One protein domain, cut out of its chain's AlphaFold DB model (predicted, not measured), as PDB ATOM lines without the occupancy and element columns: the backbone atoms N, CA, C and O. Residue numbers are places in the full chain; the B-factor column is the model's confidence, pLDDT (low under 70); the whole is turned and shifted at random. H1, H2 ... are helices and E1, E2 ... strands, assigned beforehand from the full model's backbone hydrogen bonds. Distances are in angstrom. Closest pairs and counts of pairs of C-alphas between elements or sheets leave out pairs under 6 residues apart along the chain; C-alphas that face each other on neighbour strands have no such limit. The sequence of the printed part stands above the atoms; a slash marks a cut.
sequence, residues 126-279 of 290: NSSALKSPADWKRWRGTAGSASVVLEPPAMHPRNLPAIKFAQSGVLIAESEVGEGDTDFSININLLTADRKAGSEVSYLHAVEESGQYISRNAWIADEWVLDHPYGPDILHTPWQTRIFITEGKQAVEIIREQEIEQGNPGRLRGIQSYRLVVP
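Overview. This is residues 126 to 279 of the 290 residues of an uncharacterized protein of Nitrospinae bacterium (UniProt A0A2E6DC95). Two strongly twisted sheets stand face to face as a sandwich: a broad one of six strands, in order E1 E2 E10 E4 E8 E7, and a smaller one of four, E3 E9 E5 E6, curled like part of a barrel. The short helix H1 only grazes the smaller sheet, and H2 lies off both sheets, in the chain between E7 and E8. The printed part has 154 residues, with two named helices and ten named strands in the order H1 E1 E2 E3 E4 E5 E6 E7 H2 E8 E9 E10; both sheets are antiparallel. The class is mostly strand, with under half of the residues in named elements. The whole is compact, with a radius of gyration of the C-alphas of 15.4 A and spans of 45 by 35 by 27 A.

Arrangement. Start at H1, residues 135 to 138, whose Arg 138 comes closest to Ala 173 of E3, residues 169 to 174, at 5.5 A between C-alphas. E1, residues 148 to 151, and E2, residues 162 to 165, form a hairpin; N 149 and O 164 are 3.1 A apart. E4, residues 184 to 194, is antiparallel to E10, residues 267 to 278 (N 188 to O 274, 2.8 A), and to E8, residues 239 to 247 (N 187 to O 246, 2.8 A). E10 also neighbours E2, with N 163 and O 268 at 2.8 A. E5, residues 201 to 209, bends by 61 degrees at residue 205: residues 201 to 206 pair with E9, residues 252 to 257 (N 204 to O 254, 2.8 A), and residues 207 to 209 with E6, residues 212 to 214 (N 209 to O 212, 2.8 A). E9 also neighbours E3, with N 171 and O 255 at 2.8 A. E7, residues 218 to 221, is an edge strand beside E8, with N 219 and O 245 at 2.8 A. H2, residues 232 to 235, is on neither sheet. Both helices are too short for an O i to N i+4 pair; the one O i to N i+3 pair is within range in H2 but not in H1. The sheets' planes are 19 degrees apart.

Along the chain. Find C-alpha 135 at (207.159, 203.616, 84.552), where H1 begins. E4 runs 33.1 A from C-alpha 184 at (199.330, 178.338, 81.947), E8 26.1 A and E5 22.9 A. E10, 34.1 A long, bends by 54 degrees at residue 270 and ends at C-alpha 278 at (199.707, 177.978, 87.168).

Size, cuts and confidence. The farthest C-alphas, those of Gly 263 and Pro 279, are 47.9 A apart. The printed part has no cut, and no link is long. The mean pLDDT of the printed part is 72.4; 65 residues are under 70, among them 127 to 137, 227 to 237 and 258 to 265.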
ATOM      1  N   ASN A 126     202.384 189.732  90.680       75.00
ATOM      2  CA  ASN A 126     202.211 191.146  90.371       75.00
ATOM      3  C   ASN A 126     202.951 191.458  89.071       75.00
ATOM      4  O   ASN A 126     204.180 191.427  89.044       75.00
ATOM      5  N   SER A 127     202.196 191.772  88.019       66.75
ATOM      6  CA  SER A 127     202.758 192.347  86.805       66.75
ATOM      7  C   SER A 127     202.963 193.846  87.018       66.75
ATOM      8  O   SER A 127     202.350 194.472  87.894       66.75
ATOM      9  N   SER A 128     203.889 194.411  86.263       58.41
ATOM     10  CA  SER A 128     204.247 195.823  86.249       58.41
ATOM     11  C   SER A 128     202.996 196.697  86.276       58.41
ATOM     12  O   SER A 128     202.067 196.515  85.494       58.41
ATOM     13  N   ALA A 129     202.969 197.680  87.170       56.56
ATOM     14  CA  ALA A 129     201.949 198.717  87.140       56.56
ATOM     15  C   ALA A 129     202.632 200.050  86.880       56.56
ATOM     16  O   ALA A 129     203.758 200.275  87.321       56.56
ATOM     17  N   LEU A 130     201.927 200.932  86.183       60.34
ATOM     18  CA  LEU A 130     202.363 202.294  85.916       60.34
ATOM     19  C   LEU A 130     202.174 203.111  87.202       60.34
ATOM     20  O   LEU A 130     201.156 203.778  87.411       60.34
ATOM     21  N   LYS A 131     203.124 202.939  88.126       56.44
ATOM     22  CA  LYS A 131     203.109 203.419  89.517       56.44
ATOM     23  C   LYS A 131     203.677 204.830  89.635       56.44
ATOM     24  O   LYS A 131     203.350 205.542  90.581       56.44
ATOM     25  N   SER A 132     204.512 205.242  88.690       58.03
ATOM     26  CA  SER A 132     205.303 206.462  88.750       58.03
ATOM     27  C   SER A 132     205.515 207.081  87.364       58.03
ATOM     28  O   SER A 132     205.439 206.384  86.352       58.03
ATOM     29  N   PRO A 133     205.868 208.378  87.300       60.31
ATOM     30  CA  PRO A 133     206.424 209.013  86.104       60.31
ATOM     31  C   PRO A 133     207.527 208.205  85.399       60.31
ATOM     32  O   PRO A 133     207.680 208.313  84.186       60.31
ATOM     33  N   ALA A 134     208.304 207.406  86.138       64.75
ATOM     34  CA  ALA A 134     209.380 206.600  85.574       64.75
ATOM     35  C   ALA A 134     208.859 205.392  84.783       64.75
ATOM     36  O   ALA A 134     209.417 205.087  83.732       64.75
ATOM     37  N   ASP A 135     207.758 204.780  85.222       68.00
ATOM     38  CA  ASP A 135     207.159 203.616  84.552       68.00
ATOM     39  C   ASP A 135     206.584 203.989  83.176       68.00
ATOM     40  O   ASP A 135     206.446 203.141  82.301       68.00
ATOM     41  N   TRP A 136     206.304 205.274  82.939       67.44
ATOM     42  CA  TRP A 136     205.865 205.780  81.634       67.44
ATOM     43  C   TRP A 136     206.950 205.764  80.570       67.44
ATOM     44  O   TRP A 136     206.636 205.740  79.386       67.44
ATOM     45  N   LYS A 137     208.227 205.752  80.964       69.38
ATOM     46  CA  LYS A 137     209.341 205.855  80.015       69.38
ATOM     47  C   LYS A 137     209.470 204.638  79.100       69.38
ATOM     48  O   LYS A 137     210.112 204.754  78.060       69.38
ATOM     49  N   ARG A 138     208.884 203.490  79.473       74.38
ATOM     50  CA  ARG A 138     208.894 202.283  78.630       74.38
ATOM     51  C   ARG A 138     207.857 202.321  77.509       74.38
ATOM     52  O   ARG A 138     208.041 201.642  76.507       74.38
ATOM     53  N   TRP A 139     206.795 203.112  77.665       78.19
ATOM     54  CA  TRP A 139     205.748 203.231  76.657       78.19
ATOM     55  C   TRP A 139     206.196 204.177  75.553       78.19
ATOM     56  O   TRP A 139     206.540 205.334  75.799       78.19
ATOM     57  N   ARG A 140     206.178 203.681  74.319       74.50
ATOM     58  CA  ARG A 140     206.496 204.442  73.116       74.50
ATOM     59  C   ARG A 140     205.287 204.477  72.195       74.50
ATOM     60  O   ARG A 140     204.598 203.477  72.026       74.50
ATOM     61  N   GLY A 141     205.034 205.640  71.606       70.62
ATOM     62  CA  GLY A 141     204.082 205.752  70.509       70.62
ATOM     63  C   GLY A 141     204.643 205.117  69.233       70.62
ATOM     64  O   GLY A 141     205.856 205.140  69.009       70.62
ATOM     65  N   THR A 142     203.779 204.569  68.380       63.97
ATOM     66  CA  THR A 142     204.155 204.186  67.009       63.97
ATOM     67  C   THR A 142     204.511 205.415  66.164       63.97
ATOM     68  O   THR A 142     204.093 206.537  66.467       63.97
ATOM     69  N   ALA A 143     205.293 205.233  65.094       51.69
ATOM     70  CA  ALA A 143     205.620 206.318  64.170       51.69
ATOM     71  C   ALA A 143     204.330 206.960  63.618       51.69
ATOM     72  O   ALA A 143     203.527 206.287  62.980       51.69
ATOM     73  N   GLY A 144     204.125 208.253  63.896       50.19
ATOM     74  CA  GLY A 144     202.908 208.988  63.525       50.19
ATOM     75  C   GLY A 144     201.807 209.038  64.593       50.19
ATOM     76  O   GLY A 144     200.804 209.706  64.371       50.19
ATOM     77  N   SER A 145     201.982 208.391  65.751       55.75
ATOM     78  CA  SER A 145     201.087 208.566  66.906       55.75
ATOM     79  C   SER A 145     201.398 209.855  67.678       55.75
ATOM     80  O   SER A 145     202.534 210.342  67.686       55.75
ATOM     81  N   ALA A 146     200.375 210.434  68.311       52.00
ATOM     82  CA  ALA A 146     200.506 211.657  69.096       52.00
ATOM     83  C   ALA A 146     201.561 211.550  70.204       52.00
ATOM     84  O   ALA A 146     201.726 210.514  70.848       52.00
ATOM     85  N   SER A 147     202.225 212.674  70.486       60.28
ATOM     86  CA  SER A 147     203.076 212.799  71.662       60.28
ATOM     87  C   SER A 147     202.273 212.516  72.933       60.28
ATOM     88  O   SER A 147     201.216 213.100  73.184       60.28
ATOM     89  N   VAL A 148     202.799 211.603  73.742       67.00
ATOM     90  CA  VAL A 148     202.267 211.302  75.065       67.00
ATOM     91  C   VAL A 148     202.715 212.382  76.041       67.00
ATOM     92  O   VAL A 148     203.913 212.631  76.186       67.00
ATOM     93  N   VAL A 149     201.763 213.003  76.740       73.56
ATOM     94  CA  VAL A 149     202.063 213.972  77.801       73.56
ATOM     95  C   VAL A 149     201.651 213.390  79.143       73.56
ATOM     96  O   VAL A 149     200.485 213.065  79.363       73.56
ATOM     97  N   LEU A 150     202.617 213.277  80.053       73.69
ATOM     98  CA  LEU A 150     202.353 212.883  81.430       73.69
ATOM     99  C   LEU A 150     201.798 214.075  82.217       73.69
ATOM    100  O   LEU A 150     202.481 215.086  82.390       73.69
ATOM    101  N   GLU A 151     200.582 213.934  82.732       75.25
ATOM    102  CA  GLU A 151     199.945 214.893  83.630       75.25
ATOM    103  C   GLU A 151     200.173 214.452  85.096       75.25
ATOM    104  O   GLU A 151     199.889 213.304  85.469       75.25
ATOM    105  N   PRO A 152     200.734 215.323  85.957       68.75
ATOM    106  CA  PRO A 152     201.067 214.956  87.326       68.75
ATOM    107  C   PRO A 152     199.810 214.748  88.197       68.75
ATOM    108  O   PRO A 152     198.788 215.400  87.983       68.75
ATOM    109  N   PRO A 153     199.905 213.925  89.264       68.81
ATOM    110  CA  PRO A 153     198.815 213.640  90.204       68.81
ATOM    111  C   PRO A 153     198.022 214.850  90.710       68.81
ATOM    112  O   PRO A 153     196.811 214.757  90.894       68.81
ATOM    113  N   ALA A 154     198.704 215.979  90.929       60.38
ATOM    114  CA  ALA A 154     198.131 217.199  91.493       60.38
ATOM    115  C   ALA A 154     197.029 217.832  90.623       60.38
ATOM    116  O   ALA A 154     196.273 218.667  91.111       60.38
ATOM    117  N   MET A 155     196.926 217.444  89.348       59.44
ATOM    118  CA  MET A 155     195.923 217.961  88.414       59.44
ATOM    119  C   MET A 155     194.629 217.131  88.386       59.44
ATOM    120  O   MET A 155     193.697 217.490  87.665       59.44
ATOM    121  N   HIS A 156     194.536 216.035  89.157       63.50
ATOM    122  CA  HIS A 156     193.436 215.076  89.033       63.50
ATOM    123  C   HIS A 156     192.805 214.653  90.365       63.50
ATOM    124  O   HIS A 156     193.492 214.503  91.378       63.50
ATOM    125  N   PRO A 157     191.496 214.329  90.365       58.22
ATOM    126  CA  PRO A 157     190.856 213.701  91.513       58.22
ATOM    127  C   PRO A 157     191.575 212.398  91.885       58.22
ATOM    128  O   PRO A 157     191.842 211.583  91.002       58.22
ATOM    129  N   ARG A 158     191.795 212.150  93.183       63.53
ATOM    130  CA  ARG A 158     192.438 210.936  93.740       63.53
ATOM    131  C   ARG A 158     193.961 210.821  93.549       63.53
ATOM    132  O   ARG A 158     194.506 209.766  93.850       63.53
ATOM    133  N   ASN A 159     194.650 211.883  93.113       66.38
ATOM    134  CA  ASN A 159     196.119 211.949  93.039       66.38
ATOM    135  C   ASN A 159     196.768 210.801  92.238       66.38
ATOM    136  O   ASN A 159     197.845 210.315  92.585       66.38
ATOM    137  N   LEU A 160     196.125 210.364  91.155       72.56
ATOM    138  CA  LEU A 160     196.728 209.435  90.201       72.56
ATOM    139  C   LEU A 160     197.321 210.224  89.027       72.56
ATOM    140  O   LEU A 160     196.645 211.133  88.538       72.56
ATOM    141  N   PRO A 161     198.539 209.891  88.557       72.75
ATOM    142  CA  PRO A 161     199.059 210.470  87.324       72.75
ATOM    143  C   PRO A 161     198.156 210.061  86.161       72.75
ATOM    144  O   PRO A 161     197.633 208.939  86.153       72.75
ATOM    145  N   ALA A 162     197.989 210.959  85.194       78.56
ATOM    146  CA  ALA A 162     197.265 210.671  83.968       78.56
ATOM    147  C   ALA A 162     198.183 210.790  82.753       78.56
ATOM    148  O   ALA A 162     199.151 211.545  82.749       78.56
ATOM    149  N   ILE A 163     197.871 210.035  81.712       77.19
ATOM    150  CA  ILE A 163     198.484 210.159  80.399       77.19
ATOM    151  C   ILE A 163     197.478 210.826  79.514       77.19
ATOM    152  O   ILE A 163     196.362 210.333  79.398       77.19
ATOM    153  N   LYS A 164     197.889 211.909  78.880       77.81
ATOM    154  CA  LYS A 164     197.101 212.576  77.867       77.81
ATOM    155  C   LYS A 164     197.572 212.149  76.483       77.81
ATOM    156  O   LYS A 164     198.764 212.243  76.175       77.81
ATOM    157  N   PHE A 165     196.610 211.776  75.653       71.50
ATOM    158  CA  PHE A 165     196.774 211.473  74.241       71.50
ATOM    159  C   PHE A 165     196.338 212.686  73.437       71.50
ATOM    160  O   PHE A 165     195.185 213.099  73.499       71.50
ATOM    161  N   ALA A 166     197.262 213.318  72.711       64.31
ATOM    162  CA  ALA A 166     196.897 214.479  71.901       64.31
ATOM    163  C   ALA A 166     196.039 214.101  70.673       64.31
ATOM    164  O   ALA A 166     195.326 214.959  70.156       64.31
ATOM    165  N   GLN A 167     196.124 212.846  70.213       64.94
ATOM    166  CA  GLN A 167     195.404 212.251  69.078       64.94
ATOM    167  C   GLN A 167     195.263 210.737  69.318       64.94
ATOM    168  O   GLN A 167     196.039 210.187  70.105       64.94
ATOM    169  N   SER A 168     194.318 210.082  68.627       69.50
ATOM    170  CA  SER A 168     194.193 208.618  68.621       69.50
ATOM    171  C   SER A 168     195.539 207.974  68.307       69.50
ATOM    172  O   SER A 168     196.315 208.484  67.491       69.50
ATOM    173  N   GLY A 169     195.836 206.848  68.948       71.06
ATOM    174  CA  GLY A 169     197.158 206.261  68.823       71.06
ATOM    175  C   GLY A 169     197.313 204.903  69.477       71.06
ATOM    176  O   GLY A 169     196.418 204.368  70.132       71.06
ATOM    177  N   VAL A 170     198.498 204.343  69.262       76.69
ATOM    178  CA  VAL A 170     198.918 203.064  69.821       76.69
ATOM    179  C   VAL A 170     200.177 203.310  70.636       76.69
ATOM    180  O   VAL A 170     201.176 203.793  70.098       76.69
ATOM    181  N   LEU A 171     200.123 202.979  71.924       79.75
ATOM    182  CA  LEU A 171     201.304 202.876  72.769       79.75
ATOM    183  C   LEU A 171     201.731 201.434  72.871       79.75
ATOM    184  O   LEU A 171     200.906 200.535  73.016       79.75
ATOM    185  N   ILE A 172     203.039 201.260  72.843       80.69
ATOM    186  CA  ILE A 172     203.697 199.973  72.838       80.69
ATOM    187  C   ILE A 172     204.781 200.002  73.903       80.69
ATOM    188  O   ILE A 172     205.554 200.959  73.987       80.69
ATOM    189  N   ALA A 173     204.839 198.961  74.717       81.44
ATOM    190  CA  ALA A 173     205.933 198.725  75.640       81.44
ATOM    191  C   ALA A 173     206.428 197.290  75.487       81.44
ATOM    192  O   ALA A 173     205.633 196.368  75.314       81.44
ATOM    193  N   GLU A 174     207.741 197.100  75.597       79.56
ATOM    194  CA  GLU A 174     208.291 195.770  75.858       79.56
ATOM    195  C   GLU A 174     207.741 195.290  77.205       79.56
ATOM    196  O   GLU A 174     207.708 196.049  78.190       79.56
ATOM    197  N   SER A 175     207.264 194.047  77.237       73.94
ATOM    198  CA  SER A 175     206.820 193.455  78.486       73.94
ATOM    199  C   SER A 175     208.028 193.209  79.377       73.94
ATOM    200  O   SER A 175     209.059 192.705  78.935       73.94
ATOM    201  N   GLU A 176     207.902 193.533  80.664       65.94
ATOM    202  CA  GLU A 176     208.967 193.283  81.649       65.94
ATOM    203  C   GLU A 176     209.251 191.785  81.841       65.94
ATOM    204  O   GLU A 176     210.213 191.400  82.508       65.94
ATOM    205  N   VAL A 177     208.418 190.924  81.258       61.84
ATOM    206  CA  VAL A 177     208.527 189.478  81.348       61.84
ATOM    207  C   VAL A 177     208.646 188.944  79.919       61.84
ATOM    208  O   VAL A 177     207.685 189.045  79.168       61.84
ATOM    209  N   GLY A 178     209.830 188.427  79.546       56.50
ATOM    210  CA  GLY A 178     210.186 188.054  78.157       56.50
ATOM    211  C   GLY A 178     209.316 186.949  77.541       56.50
ATOM    212  O   GLY A 178     208.349 186.532  78.140       56.50
ATOM    213  N   GLU A 179     209.624 186.403  76.369       57.66
ATOM    214  CA  GLU A 179     208.754 185.378  75.754       57.66
ATOM    215  C   GLU A 179     208.855 183.993  76.425       57.66
ATOM    216  O   GLU A 179     209.837 183.685  77.106       57.66
ATOM    217  N   GLY A 180     207.811 183.173  76.260       55.81
ATOM    218  CA  GLY A 180     207.787 181.749  76.617       55.81
ATOM    219  C   GLY A 180     207.300 181.423  78.031       55.81
ATOM    220  O   GLY A 180     207.866 181.897  79.018       55.81
ATOM    221  N   ASP A 181     206.287 180.564  78.116       56.31
ATOM    222  CA  ASP A 181     205.836 179.914  79.346       56.31
ATOM    223  C   ASP A 181     205.611 178.426  79.033       56.31
ATOM    224  O   ASP A 181     204.985 178.093  78.027       56.31
ATOM    225  N   THR A 182     206.141 177.525  79.862       56.88
ATOM    226  CA  THR A 182     205.708 176.108  79.886       56.88
ATOM    227  C   THR A 182     204.426 175.924  80.702       56.88
ATOM    228  O   THR A 182     203.883 174.822  80.786       56.88
ATOM    229  N   ASP A 183     203.962 177.016  81.307       73.12
ATOM    230  CA  ASP A 183     202.920 177.086  82.316       73.12
ATOM    231  C   ASP A 183     201.693 177.813  81.749       73.12
ATOM    232  O   ASP A 183     201.792 178.628  80.828       73.12
ATOM    233  N   PHE A 184     200.508 177.547  82.300       87.44
ATOM    234  CA  PHE A 184     199.330 178.338  81.947       87.44
ATOM    235  C   PHE A 184     199.488 179.751  82.515       87.44
ATOM    236  O   PHE A 184     199.719 179.902  83.720       87.44
ATOM    237  N   SER A 185     199.267 180.780  81.692       88.50
ATOM    238  CA  SER A 185     199.178 182.147  82.195       88.50
ATOM    239  C   SER A 185     198.180 183.044  81.462       88.50
ATOM    240  O   SER A 185     197.992 182.963  80.249       88.50
ATOM    241  N   ILE A 186     197.552 183.943  82.227       90.19
ATOM    242  CA  ILE A 186     196.709 185.047  81.734       90.19
ATOM    243  C   ILE A 186     197.026 186.330  82.503       90.19
ATOM    244  O   ILE A 186     197.412 186.284  83.671       90.19
ATOM    245  N   ASN A 187     196.844 187.487  81.873       89.62
ATOM    246  CA  ASN A 187     196.971 188.786  82.530       89.62
ATOM    247  C   ASN A 187     195.591 189.392  82.786       89.62
ATOM    248  O   ASN A 187     194.698 189.280  81.955       89.62
ATOM    249  N   ILE A 188     195.441 190.079  83.915       90.56
ATOM    250  CA  ILE A 188     194.305 190.934  84.254       90.56
ATOM    251  C   ILE A 188     194.828 192.365  84.311       90.56
ATOM    252  O   ILE A 188     195.640 192.697  85.174       90.56
ATOM    253  N   ASN A 189     194.353 193.211  83.408       88.56
ATOM    254  CA  ASN A 189     194.799 194.584  83.226       88.56
ATOM    255  C   ASN A 189     193.651 195.534  83.551       88.56
ATOM    256  O   ASN A 189     192.630 195.541  82.871       88.56
ATOM    257  N   LEU A 190     193.814 196.345  84.585       88.31
ATOM    258  CA  LEU A 190     192.863 197.365  84.995       88.31
ATOM    259  C   LEU A 190     193.399 198.723  84.559       88.31
ATOM    260  O   LEU A 190     194.565 199.035  84.797       88.31
ATOM    261  N   LEU A 191     192.548 199.548  83.962       85.06
ATOM    262  CA  LEU A 191     192.878 200.927  83.621       85.06
ATOM    263  C   LEU A 191     191.662 201.818  83.775       85.06
ATOM    264  O   LEU A 191     190.527 201.369  83.686       85.06
ATOM    265  N   THR A 192     191.890 203.101  83.998       83.38
ATOM    266  CA  THR A 192     190.826 204.098  84.008       83.38
ATOM    267  C   THR A 192     191.030 205.062  82.857       83.38
ATOM    268  O   THR A 192     192.077 205.696  82.777       83.38
ATOM    269  N   ALA A 193     190.030 205.187  81.998       81.19
ATOM    270  CA  ALA A 193     189.997 206.138  80.900       81.19
ATOM    271  C   ALA A 193     189.085 207.315  81.259       81.19
ATOM    272  O   ALA A 193     188.160 207.171  82.064       81.19
ATOM    273  N   ASP A 194     189.355 208.504  80.731       78.75
ATOM    274  CA  ASP A 194     188.384 209.584  80.801       78.75
ATOM    275  C   ASP A 194     187.167 209.234  79.945       78.75
ATOM    276  O   ASP A 194     187.240 208.470  78.986       78.75
ATOM    277  N   ARG A 195     186.005 209.757  80.334       70.62
ATOM    278  CA  ARG A 195     184.709 209.336  79.776       70.62
ATOM    279  C   ARG A 195     184.617 209.430  78.245       70.62
ATOM    280  O   ARG A 195     183.818 208.718  77.656       70.62
ATOM    281  N   LYS A 196     185.408 210.298  77.607       64.94
ATOM    282  CA  LYS A 196     185.414 210.473  76.148       64.94
ATOM    283  C   LYS A 196     186.321 209.481  75.411       64.94
ATOM    284  O   LYS A 196     186.043 209.198  74.258       64.94
ATOM    285  N   ALA A 197     187.349 208.947  76.074       60.91
ATOM    286  CA  ALA A 197     188.193 207.865  75.558       60.91
ATOM    287  C   ALA A 197     187.702 206.473  75.987       60.91
ATOM    288  O   ALA A 197     188.128 205.457  75.444       60.91
ATOM    289  N   GLY A 198     186.820 206.428  76.994       56.94
ATOM    290  CA  GLY A 198     186.347 205.231  77.684       56.94
ATOM    291  C   GLY A 198     186.038 204.053  76.773       56.94
ATOM    292  O   GLY A 198     186.665 203.013  76.943       56.94
ATOM    293  N   SER A 199     185.146 204.207  75.792       59.03
ATOM    294  CA  SER A 199     184.697 203.109  74.918       59.03
ATOM    295  C   SER A 199     185.766 202.604  73.942       59.03
ATOM    296  O   SER A 199     185.770 201.423  73.600       59.03
ATOM    297  N   GLU A 200     186.750 203.431  73.593       71.00
ATOM    298  CA  GLU A 200     187.678 203.165  72.483       71.00
ATOM    299  C   GLU A 200     189.070 202.696  72.917       71.00
ATOM    300  O   GLU A 200     189.953 202.476  72.080       71.00
ATOM    301  N   VAL A 201     189.287 202.545  74.224       78.06
ATOM    302  CA  VAL A 201     190.570 202.101  74.775       78.06
ATOM    303  C   VAL A 201     190.641 200.580  74.852       78.06
ATOM    304  O   VAL A 201     189.732 199.913  75.320       78.06
ATOM    305  N   SER A 202     191.759 199.993  74.455       80.88
ATOM    306  CA  SER A 202     192.036 198.570  74.659       80.88
ATOM    307  C   SER A 202     193.415 198.383  75.261       80.88
ATOM    308  O   SER A 202     194.364 199.023  74.814       80.88
ATOM    309  N   TYR A 203     193.531 197.479  76.236       85.12
ATOM    310  CA  TYR A 203     194.818 197.005  76.740       85.12
ATOM    311  C   TYR A 203     195.009 195.557  76.316       85.12
ATOM    312  O   TYR A 203     194.315 194.653  76.779       85.12
ATOM    313  N   LEU A 204     195.968 195.355  75.424       86.38
ATOM    314  CA  LEU A 204     196.267 194.090  74.786       86.38
ATOM    315  C   LEU A 204     197.691 193.646  75.108       86.38
ATOM    316  O   LEU A 204     198.561 194.451  75.434       86.38
ATOM    317  N   HIS A 205     197.917 192.349  74.977       84.75
ATOM    318  CA  HIS A 205     199.246 191.766  74.903       84.75
ATOM    319  C   HIS A 205     199.433 191.171  73.497       84.75
ATOM    320  O   HIS A 205     198.454 190.743  72.871       84.75
ATOM    321  N   ALA A 206     200.653 191.218  72.963       82.44
ATOM    322  CA  ALA A 206     200.946 190.846  71.582       82.44
ATOM    323  C   ALA A 206     202.354 190.261  71.404       82.44
ATOM    324  O   ALA A 206     203.270 190.548  72.180       82.44
ATOM    325  N   VAL A 207     202.518 189.519  70.310       83.19
ATOM    326  CA  VAL A 207     203.816 189.154  69.726       83.19
ATOM    327  C   VAL A 207     204.070 189.964  68.459       83.19
ATOM    328  O   VAL A 207     203.127 190.366  67.771       83.19
ATOM    329  N   GLU A 208     205.342 190.208  68.148       81.94
ATOM    330  CA  GLU A 208     205.746 190.782  66.866       81.94
ATOM    331  C   GLU A 208     206.031 189.662  65.862       81.94
ATOM    332  O   GLU A 208     206.976 188.893  66.016       81.94
ATOM    333  N   GLU A 209     205.222 189.577  64.810       82.25
ATOM    334  CA  GLU A 209     205.382 188.609  63.729       82.25
ATOM    335  C   GLU A 209     205.495 189.347  62.397       82.25
ATOM    336  O   GLU A 209     204.623 190.128  62.021       82.25
ATOM    337  N   SER A 210     206.596 189.119  61.676       83.38
ATOM    338  CA  SER A 210     206.837 189.727  60.357       83.38
ATOM    339  C   SER A 210     206.680 191.262  60.336       83.38
ATOM    340  O   SER A 210     206.223 191.830  59.344       83.38
ATOM    341  N   GLY A 211     207.068 191.937  61.425       78.56
ATOM    342  CA  GLY A 211     206.968 193.393  61.578       78.56
ATOM    343  C   GLY A 211     205.560 193.908  61.906       78.56
ATOM    344  O   GLY A 211     205.309 195.108  61.791       78.56
ATOM    345  N   GLN A 212     204.630 193.027  62.287       79.44
ATOM    346  CA  GLN A 212     203.285 193.378  62.742       79.44
ATOM    347  C   GLN A 212     203.027 192.849  64.154       79.44
ATOM    348  O   GLN A 212     203.430 191.743  64.498       79.44
ATOM    349  N   TYR A 213     202.310 193.626  64.966       81.12
ATOM    350  CA  TYR A 213     201.894 193.187  66.296       81.12
ATOM    351  C   TYR A 213     200.566 192.436  66.236       81.12
ATOM    352  O   TYR A 213     199.557 192.992  65.792       81.12
ATOM    353  N   ILE A 214     200.557 191.195  66.719       79.31
ATOM    354  CA  ILE A 214     199.394 190.307  66.680       79.31
ATOM    355  C   ILE A 214     198.949 189.969  68.105       79.31
ATOM    356  O   ILE A 214     199.690 189.369  68.881       79.31
ATOM    357  N   SER A 215     197.704 190.323  68.435       76.75
ATOM    358  CA  SER A 215     197.033 189.958  69.689       76.75
ATOM    359  C   SER A 215     196.023 188.848  69.417       76.75
ATOM    360  O   SER A 215     195.044 189.076  68.709       76.75
ATOM    361  N   ARG A 216     196.256 187.645  69.954       67.31
ATOM    362  CA  ARG A 216     195.462 186.454  69.597       67.31
ATOM    363  C   ARG A 216     194.298 186.168  70.545       67.31
ATOM    364  O   ARG A 216     193.302 185.598  70.118       67.31
ATOM    365  N   ASN A 217     194.374 186.633  71.790       73.75
ATOM    366  CA  ASN A 217     193.419 186.284  72.840       73.75
ATOM    367  C   ASN A 217     193.279 187.426  73.857       73.75
ATOM    368  O   ASN A 217     194.145 187.641  74.711       73.75
ATOM    369  N   ALA A 218     192.189 188.184  73.736       77.25
ATOM    370  CA  ALA A 218     191.855 189.282  74.631       77.25
ATOM    371  C   ALA A 218     190.344 189.341  74.878       77.25
ATOM    372  O   ALA A 218     189.541 189.311  73.941       77.25
ATOM    373  N   TRP A 219     189.980 189.485  76.145       79.50
ATOM    374  CA  TRP A 219     188.623 189.579  76.659       79.50
ATOM    375  C   TRP A 219     188.467 190.858  77.486       79.50
ATOM    376  O   TRP A 219     189.417 191.318  78.118       79.50
ATOM    377  N   ILE A 220     187.271 191.437  77.500       72.50
ATOM    378  CA  ILE A 220     186.886 192.472  78.460       72.50
ATOM    379  C   ILE A 220     186.155 191.778  79.604       72.50
ATOM    380  O   ILE A 220     185.166 191.075  79.395       72.50
ATOM    381  N   ALA A 221     186.640 191.996  80.822       62.62
ATOM    382  CA  ALA A 221     185.877 191.691  82.017       62.62
ATOM    383  C   ALA A 221     184.944 192.881  82.290       62.62
ATOM    384  O   ALA A 221     185.370 193.902  82.823       62.62
ATOM    385  N   ASP A 222     183.707 192.717  81.824       65.69
ATOM    386  CA  ASP A 222     182.490 193.497  82.075       65.69
ATOM    387  C   ASP A 222     182.640 195.002  82.396       65.69
ATOM    388  O   ASP A 222     182.903 195.420  83.526       65.69
ATOM    389  N   GLU A 223     182.358 195.834  81.396       61.41
ATOM    390  CA  GLU A 223     182.242 197.295  81.536       61.41
ATOM    391  C   GLU A 223     180.986 197.702  82.304       61.41
ATOM    392  O   GLU A 223     180.979 198.692  83.030       61.41
ATOM    393  N   TRP A 224     179.917 196.916  82.178       58.56
ATOM    394  CA  TRP A 224     178.582 197.286  82.621       58.56
ATOM    395  C   TRP A 224     178.395 197.115  84.119       58.56
ATOM    396  O   TRP A 224     177.688 197.908  84.723       58.56
ATOM    397  N   VAL A 225     179.054 196.149  84.767       57.50
ATOM    398  CA  VAL A 225     179.081 196.075  86.243       57.50
ATOM    399  C   VAL A 225     179.827 197.259  86.869       57.50
ATOM    400  O   VAL A 225     179.585 197.598  88.033       57.50
ATOM    401  N   LEU A 226     180.716 197.899  86.108       70.25
ATOM    402  CA  LEU A 226     181.437 199.101  86.526       70.25
ATOM    403  C   LEU A 226     180.710 200.401  86.148       70.25
ATOM    404  O   LEU A 226     181.029 201.447  86.727       70.25
ATOM    405  N   ASP A 227     179.709 200.314  85.271       66.12
ATOM    406  CA  ASP A 227     178.854 201.406  84.813       66.12
ATOM    407  C   ASP A 227     177.383 201.215  85.215       66.12
ATOM    408  O   ASP A 227     176.996 200.269  85.891       66.12
ATOM    409  N   HIS A 228     176.527 202.181  84.890       67.38
ATOM    410  CA  HIS A 228     175.087 202.026  85.091       67.38
ATOM    411  C   HIS A 228     174.484 201.274  83.887       67.38
ATOM    412  O   HIS A 228     174.869 201.578  82.759       67.38
ATOM    413  N   PRO A 229     173.454 200.415  84.044       63.31
ATOM    414  CA  PRO A 229     172.752 199.741  82.934       63.31
ATOM    415  C   PRO A 229     172.061 200.686  81.935       63.31
ATOM    416  O   PRO A 229     171.492 200.246  80.945       63.31
ATOM    417  N   TYR A 230     172.091 201.991  82.194       64.62
ATOM    418  CA  TYR A 230     171.574 203.034  81.306       64.62
ATOM    419  C   TYR A 230     172.721 203.908  80.759       64.62
ATOM    420  O   TYR A 230     172.490 205.013  80.278       64.62
ATOM    421  N   GLY A 231     173.956 203.415  80.862       63.94
ATOM    422  CA  GLY A 231     175.177 204.051  80.393       63.94
ATOM    423  C   GLY A 231     175.973 204.782  81.484       63.94
ATOM    424  O   GLY A 231     175.427 205.174  82.522       63.94
ATOM    425  N   PRO A 232     177.273 205.024  81.237       63.66
ATOM    426  CA  PRO A 232     178.165 205.746  82.156       63.66
ATOM    427  C   PRO A 232     177.704 207.189  82.436       63.66
ATOM    428  O   PRO A 232     178.064 207.795  83.448       63.66
ATOM    429  N   ASP A 233     176.862 207.740  81.562       65.44
ATOM    430  CA  ASP A 233     176.368 209.113  81.599       65.44
ATOM    431  C   ASP A 233     175.591 209.465  82.872       65.44
ATOM    432  O   ASP A 233     175.700 210.588  83.368       65.44
ATOM    433  N   ILE A 234     174.860 208.497  83.429       66.06
ATOM    434  CA  ILE A 234     174.012 208.688  84.614       66.06
ATOM    435  C   ILE A 234     174.818 208.846  85.899       66.06
ATOM    436  O   ILE A 234     174.363 209.490  86.843       66.06
ATOM    437  N   LEU A 235     176.031 208.298  85.948       64.44
ATOM    438  CA  LEU A 235     176.869 208.389  87.140       64.44
ATOM    439  C   LEU A 235     177.601 209.732  87.240       64.44
ATOM    440  O   LEU A 235     178.209 210.014  88.273       64.44
ATOM    441  N   HIS A 236     177.561 210.560  86.186       65.81
ATOM    442  CA  HIS A 236     178.318 211.812  86.080       65.81
ATOM    443  C   HIS A 236     179.803 211.658  86.471       65.81
ATOM    444  O   HIS A 236     180.452 212.611  86.911       65.81
ATOM    445  N   THR A 237     180.370 210.459  86.307       69.56
ATOM    446  CA  THR A 237     181.764 210.176  86.634       69.56
ATOM    447  C   THR A 237     182.657 210.607  85.472       69.56
ATOM    448  O   THR A 237     182.450 210.163  84.344       69.56
ATOM    449  N   PRO A 238     183.686 211.448  85.704       73.25
ATOM    450  CA  PRO A 238     184.569 211.894  84.624       73.25
ATOM    451  C   PRO A 238     185.515 210.796  84.116       73.25
ATOM    452  O   PRO A 238     186.237 211.008  83.147       73.25
ATOM    453  N   TRP A 239     185.526 209.640  84.781       78.62
ATOM    454  CA  TRP A 239     186.455 208.547  84.556       78.62
ATOM    455  C   TRP A 239     185.723 207.210  84.622       78.62
ATOM    456  O   TRP A 239     184.939 207.005  85.550       78.62
ATOM    457  N   GLN A 240     186.041 206.315  83.693       79.69
ATOM    458  CA  GLN A 240     185.471 204.981  83.552       79.69
ATOM    459  C   GLN A 240     186.585 203.946  83.701       79.69
ATOM    460  O   GLN A 240     187.659 204.088  83.111       79.69
ATOM    461  N   THR A 241     186.367 202.927  84.529       81.94
ATOM    462  CA  THR A 241     187.341 201.847  84.699       81.94
ATOM    463  C   THR A 241     187.023 200.702  83.751       81.94
ATOM    464  O   THR A 241     185.874 200.302  83.638       81.94
ATOM    465  N   ARG A 242     188.060 200.160  83.110       82.62
ATOM    466  CA  ARG A 242     187.988 198.993  82.235       82.62
ATOM    467  C   ARG A 242     188.936 197.915  82.723       82.62
ATOM    468  O   ARG A 242     190.019 198.215  83.238       82.62
ATOM    469  N   ILE A 243     188.512 196.668  82.561       87.44
ATOM    470  CA  ILE A 243     189.285 195.489  82.929       87.44
ATOM    471  C   ILE A 243     189.419 194.614  81.686       87.44
ATOM    472  O   ILE A 243     188.429 194.206  81.088       87.44
ATOM    473  N   PHE A 244     190.656 194.314  81.310       87.06
ATOM    474  CA  PHE A 244     190.989 193.439  80.197       87.06
ATOM    475  C   PHE A 244     191.636 192.176  80.736       87.06
ATOM    476  O   PHE A 244     192.542 192.246  81.566       87.06
ATOM    477  N   ILE A 245     191.204 191.027  80.241       89.19
ATOM    478  CA  ILE A 245     191.893 189.759  80.433       89.19
ATOM    479  C   ILE A 245     192.593 189.448  79.120       89.19
ATOM    480  O   ILE A 245     191.977 189.506  78.062       89.19
ATOM    481  N   THR A 246     193.881 189.149  79.154       86.44
ATOM    482  CA  THR A 246     194.640 188.805  77.947       86.44
ATOM    483  C   THR A 246     195.416 187.528  78.173       86.44
ATOM    484  O   THR A 246     195.706 187.157  79.312       86.44
ATOM    485  N   GLU A 247     195.788 186.866  77.087       82.75
ATOM    486  CA  GLU A 247     196.746 185.768  77.149       82.75
ATOM    487  C   GLU A 247     198.052 186.217  77.812       82.75
ATOM    488  O   GLU A 247     198.401 187.402  77.780       82.75
ATOM    489  N   GLY A 248     198.692 185.267  78.494       78.06
ATOM    490  CA  GLY A 248     199.752 185.456  79.474       78.06
ATOM    491  C   GLY A 248     201.026 186.114  78.956       78.06
ATOM    492  O   GLY A 248     201.055 187.278  78.565       78.06
ATOM    493  N   LYS A 249     202.149 185.418  79.082       76.81
ATOM    494  CA  LYS A 249     203.453 186.002  78.770       76.81
ATOM    495  C   LYS A 249     203.559 186.314  77.267       76.81
ATOM    496  O   LYS A 249     203.486 185.415  76.437       76.81
ATOM    497  N   GLN A 250     203.719 187.588  76.928       79.25
ATOM    498  CA  GLN A 250     203.795 188.097  75.557       79.25
ATOM    499  C   GLN A 250     204.895 189.156  75.510       79.25
ATOM    500  O   GLN A 250     205.089 189.865  76.497       79.25
ATOM    501  N   ALA A 251     205.613 189.275  74.391       78.88
ATOM    502  CA  ALA A 251     206.740 190.206  74.281       78.88
ATOM    503  C   ALA A 251     206.335 191.671  74.440       78.88
ATOM    504  O   ALA A 251     207.152 192.499  74.846       78.88
ATOM    505  N   VAL A 252     205.089 191.998  74.096       83.50
ATOM    506  CA  VAL A 252     204.657 193.377  73.923       83.50
ATOM    507  C   VAL A 252     203.327 193.630  74.615       83.50
ATOM    508  O   VAL A 252     202.384 192.847  74.517       83.50
ATOM    509  N   GLU A 253     203.245 194.775  75.280       86.38
ATOM    510  CA  GLU A 253     202.019 195.347  75.820       86.38
ATOM    511  C   GLU A 253     201.570 196.508  74.934       86.38
ATOM    512  O   GLU A 253     202.374 197.359  74.547       86.38
ATOM    513  N   ILE A 254     200.279 196.543  74.609       83.50
ATOM    514  CA  ILE A 254     199.698 197.527  73.701       83.50
ATOM    515  C   ILE A 254     198.523 198.214  74.376       83.50
ATOM    516  O   ILE A 254     197.567 197.564  74.794       83.50
ATOM    517  N   ILE A 255     198.557 199.542  74.403       82.75
ATOM    518  CA  ILE A 255     197.394 200.370  74.706       82.75
ATOM    519  C   ILE A 255     196.976 201.050  73.410       82.75
ATOM    520  O   ILE A 255     197.737 201.831  72.840       82.75
ATOM    521  N   ARG A 256     195.777 200.742  72.928       77.56
ATOM    522  CA  ARG A 256     195.199 201.341  71.721       77.56
ATOM    523  C   ARG A 256     194.042 202.245  72.109       77.56
ATOM    524  O   ARG A 256     193.222 201.835  72.916       77.56
ATOM    525  N   GLU A 257     193.957 203.411  71.486       72.50
ATOM    526  CA  GLU A 257     192.813 204.320  71.560       72.50
ATOM    527  C   GLU A 257     192.325 204.596  70.130       72.50
ATOM    528  O   GLU A 257     193.083 205.141  69.321       72.50
ATOM    529  N   GLN A 258     191.116 204.132  69.785       57.25
ATOM    530  CA  GLN A 258     190.665 204.060  68.385       57.25
ATOM    531  C   GLN A 258     190.038 205.360  67.861       57.25
ATOM    532  O   GLN A 258     190.407 205.788  66.768       57.25
ATOM    533  N   GLU A 259     189.211 206.070  68.632       56.53
ATOM    534  CA  GLU A 259     188.611 207.335  68.187       56.53
ATOM    535  C   GLU A 259     188.689 208.419  69.265       56.53
ATOM    536  O   GLU A 259     188.213 208.258  70.383       56.53
ATOM    537  N   ILE A 260     189.280 209.556  68.898       53.53
ATOM    538  CA  ILE A 260     189.177 210.802  69.645       53.53
ATOM    539  C   ILE A 260     188.270 211.730  68.839       53.53
ATOM    540  O   ILE A 260     188.617 212.117  67.720       53.53
ATOM    541  N   GLU A 261     187.130 212.134  69.407       51.66
ATOM    542  CA  GLU A 261     186.349 213.249  68.861       51.66
ATOM    543  C   GLU A 261     187.266 214.468  68.664       51.66
ATOM    544  O   GLU A 261     187.954 214.901  69.600       51.66
ATOM    545  N   GLN A 262     187.282 215.036  67.452       50.19
ATOM    546  CA  GLN A 262     188.168 216.149  67.095       50.19
ATOM    547  C   GLN A 262     188.120 217.268  68.153       50.19
ATOM    548  O   GLN A 262     187.092 217.909  68.367       50.19
ATOM    549  N   GLY A 263     189.261 217.509  68.809       52.81
ATOM    550  CA  GLY A 263     189.443 218.588  69.786       52.81
ATOM    551  C   GLY A 263     189.419 218.181  71.265       52.81
ATOM    552  O   GLY A 263     189.685 219.040  72.104       52.81
ATOM    553  N   ASN A 264     189.166 216.911  71.611       59.16
ATOM    554  CA  ASN A 264     189.144 216.451  73.008       59.16
ATOM    555  C   ASN A 264     190.162 215.331  73.280       59.16
ATOM    556  O   ASN A 264     189.817 214.168  73.147       59.16
ATOM    557  N   PRO A 265     191.392 215.648  73.708       63.22
ATOM    558  CA  PRO A 265     192.416 214.640  73.972       63.22
ATOM    559  C   PRO A 265     191.974 213.665  75.070       63.22
ATOM    560  O   PRO A 265     191.607 214.121  76.161       63.22
ATOM    561  N   GLY A 266     192.051 212.367  74.782       73.00
ATOM    562  CA  GLY A 266     191.746 211.302  75.727       73.00
ATOM    563  C   GLY A 266     192.784 211.191  76.832       73.00
ATOM    564  O   GLY A 266     193.935 211.639  76.699       73.00
ATOM    565  N   ARG A 267     192.369 210.637  77.973       79.81
ATOM    566  CA  ARG A 267     193.240 210.449  79.134       79.81
ATOM    567  C   ARG A 267     193.111 209.077  79.742       79.81
ATOM    568  O   ARG A 267     192.015 208.615  80.024       79.81
ATOM    569  N   LEU A 268     194.246 208.493  80.095       81.75
ATOM    570  CA  LEU A 268     194.311 207.263  80.874       81.75
ATOM    571  C   LEU A 268     194.922 207.527  82.244       81.75
ATOM    572  O   LEU A 268     195.702 208.454  82.418       81.75
ATOM    573  N   ARG A 269     194.588 206.714  83.239       80.81
ATOM    574  CA  ARG A 269     195.203 206.728  84.571       80.81
ATOM    575  C   ARG A 269     194.945 205.418  85.295       80.81
ATOM    576  O   ARG A 269     194.145 204.599  84.856       80.81
ATOM    577  N   GLY A 270     195.581 205.244  86.454       78.19
ATOM    578  CA  GLY A 270     195.266 204.117  87.332       78.19
ATOM    579  C   GLY A 270     195.478 202.768  86.652       78.19
ATOM    580  O   GLY A 270     194.657 201.883  86.809       78.19
ATOM    581  N   ILE A 271     196.538 202.623  85.856       81.69
ATOM    582  CA  ILE A 271     196.840 201.356  85.191       81.69
ATOM    583  C   ILE A 271     197.496 200.397  86.189       81.69
ATOM    584  O   ILE A 271     198.401 200.798  86.928       81.69
ATOM    585  N   GLN A 272     197.003 199.164  86.246       84.31
ATOM    586  CA  GLN A 272     197.436 198.116  87.161       84.31
ATOM    587  C   GLN A 272     197.256 196.752  86.494       84.31
ATOM    588  O   GLN A 272     196.149 196.433  86.071       84.31
ATOM    589  N   SER A 273     198.305 195.935  86.466       86.06
ATOM    590  CA  SER A 273     198.248 194.602  85.867       86.06
ATOM    591  C   SER A 273     198.606 193.518  86.882       86.06
ATOM    592  O   SER A 273     199.434 193.708  87.773       86.06
ATOM    593  N   TYR A 274     197.968 192.363  86.750       87.75
ATOM    594  CA  TYR A 274     198.252 191.146  87.504       87.75
ATOM    595  C   TYR A 274     198.406 190.001  86.518       87.75
ATOM    596  O   TYR A 274     197.681 189.955  85.530       87.75
ATOM    597  N   ARG A 275     199.306 189.065  86.792       89.38
ATOM    598  CA  ARG A 275     199.418 187.833  86.020       89.38
ATOM    599  C   ARG A 275     199.007 186.655  86.878       89.38
ATOM    600  O   ARG A 275     199.464 186.526  88.010       89.38
ATOM    601  N   LEU A 276     198.142 185.814  86.338       92.00
ATOM    602  CA  LEU A 276     197.818 184.521  86.913       92.00
ATOM    603  C   LEU A 276     198.718 183.493  86.237       92.00
ATOM    604  O   LEU A 276     198.738 183.451  85.010       92.00
ATOM    605  N   VAL A 277     199.464 182.716  87.015       90.50
ATOM    606  CA  VAL A 277     200.380 181.679  86.526       90.50
ATOM    607  C   VAL A 277     200.113 180.397  87.295       90.50
ATOM    608  O   VAL A 277     200.184 180.395  88.523       90.50
ATOM    609  N   VAL A 278     199.817 179.316  86.579       90.56
ATOM    610  CA  VAL A 278     199.707 177.978  87.168       90.56
ATOM    611  C   VAL A 278     200.901 177.155  86.698       90.56
ATOM    612  O   VAL A 278     200.938 176.806  85.515       90.56
ATOM    613  N   PRO A 279     201.858 176.845  87.593       87.38
ATOM    614  CA  PRO A 279     203.047 176.087  87.238       87.38
ATOM    615  C   PRO A 279     202.711 174.724  86.636       87.38
ATOM    616  O   PRO A 279     201.762 174.074  87.076       87.38
TER     617      PRO A 279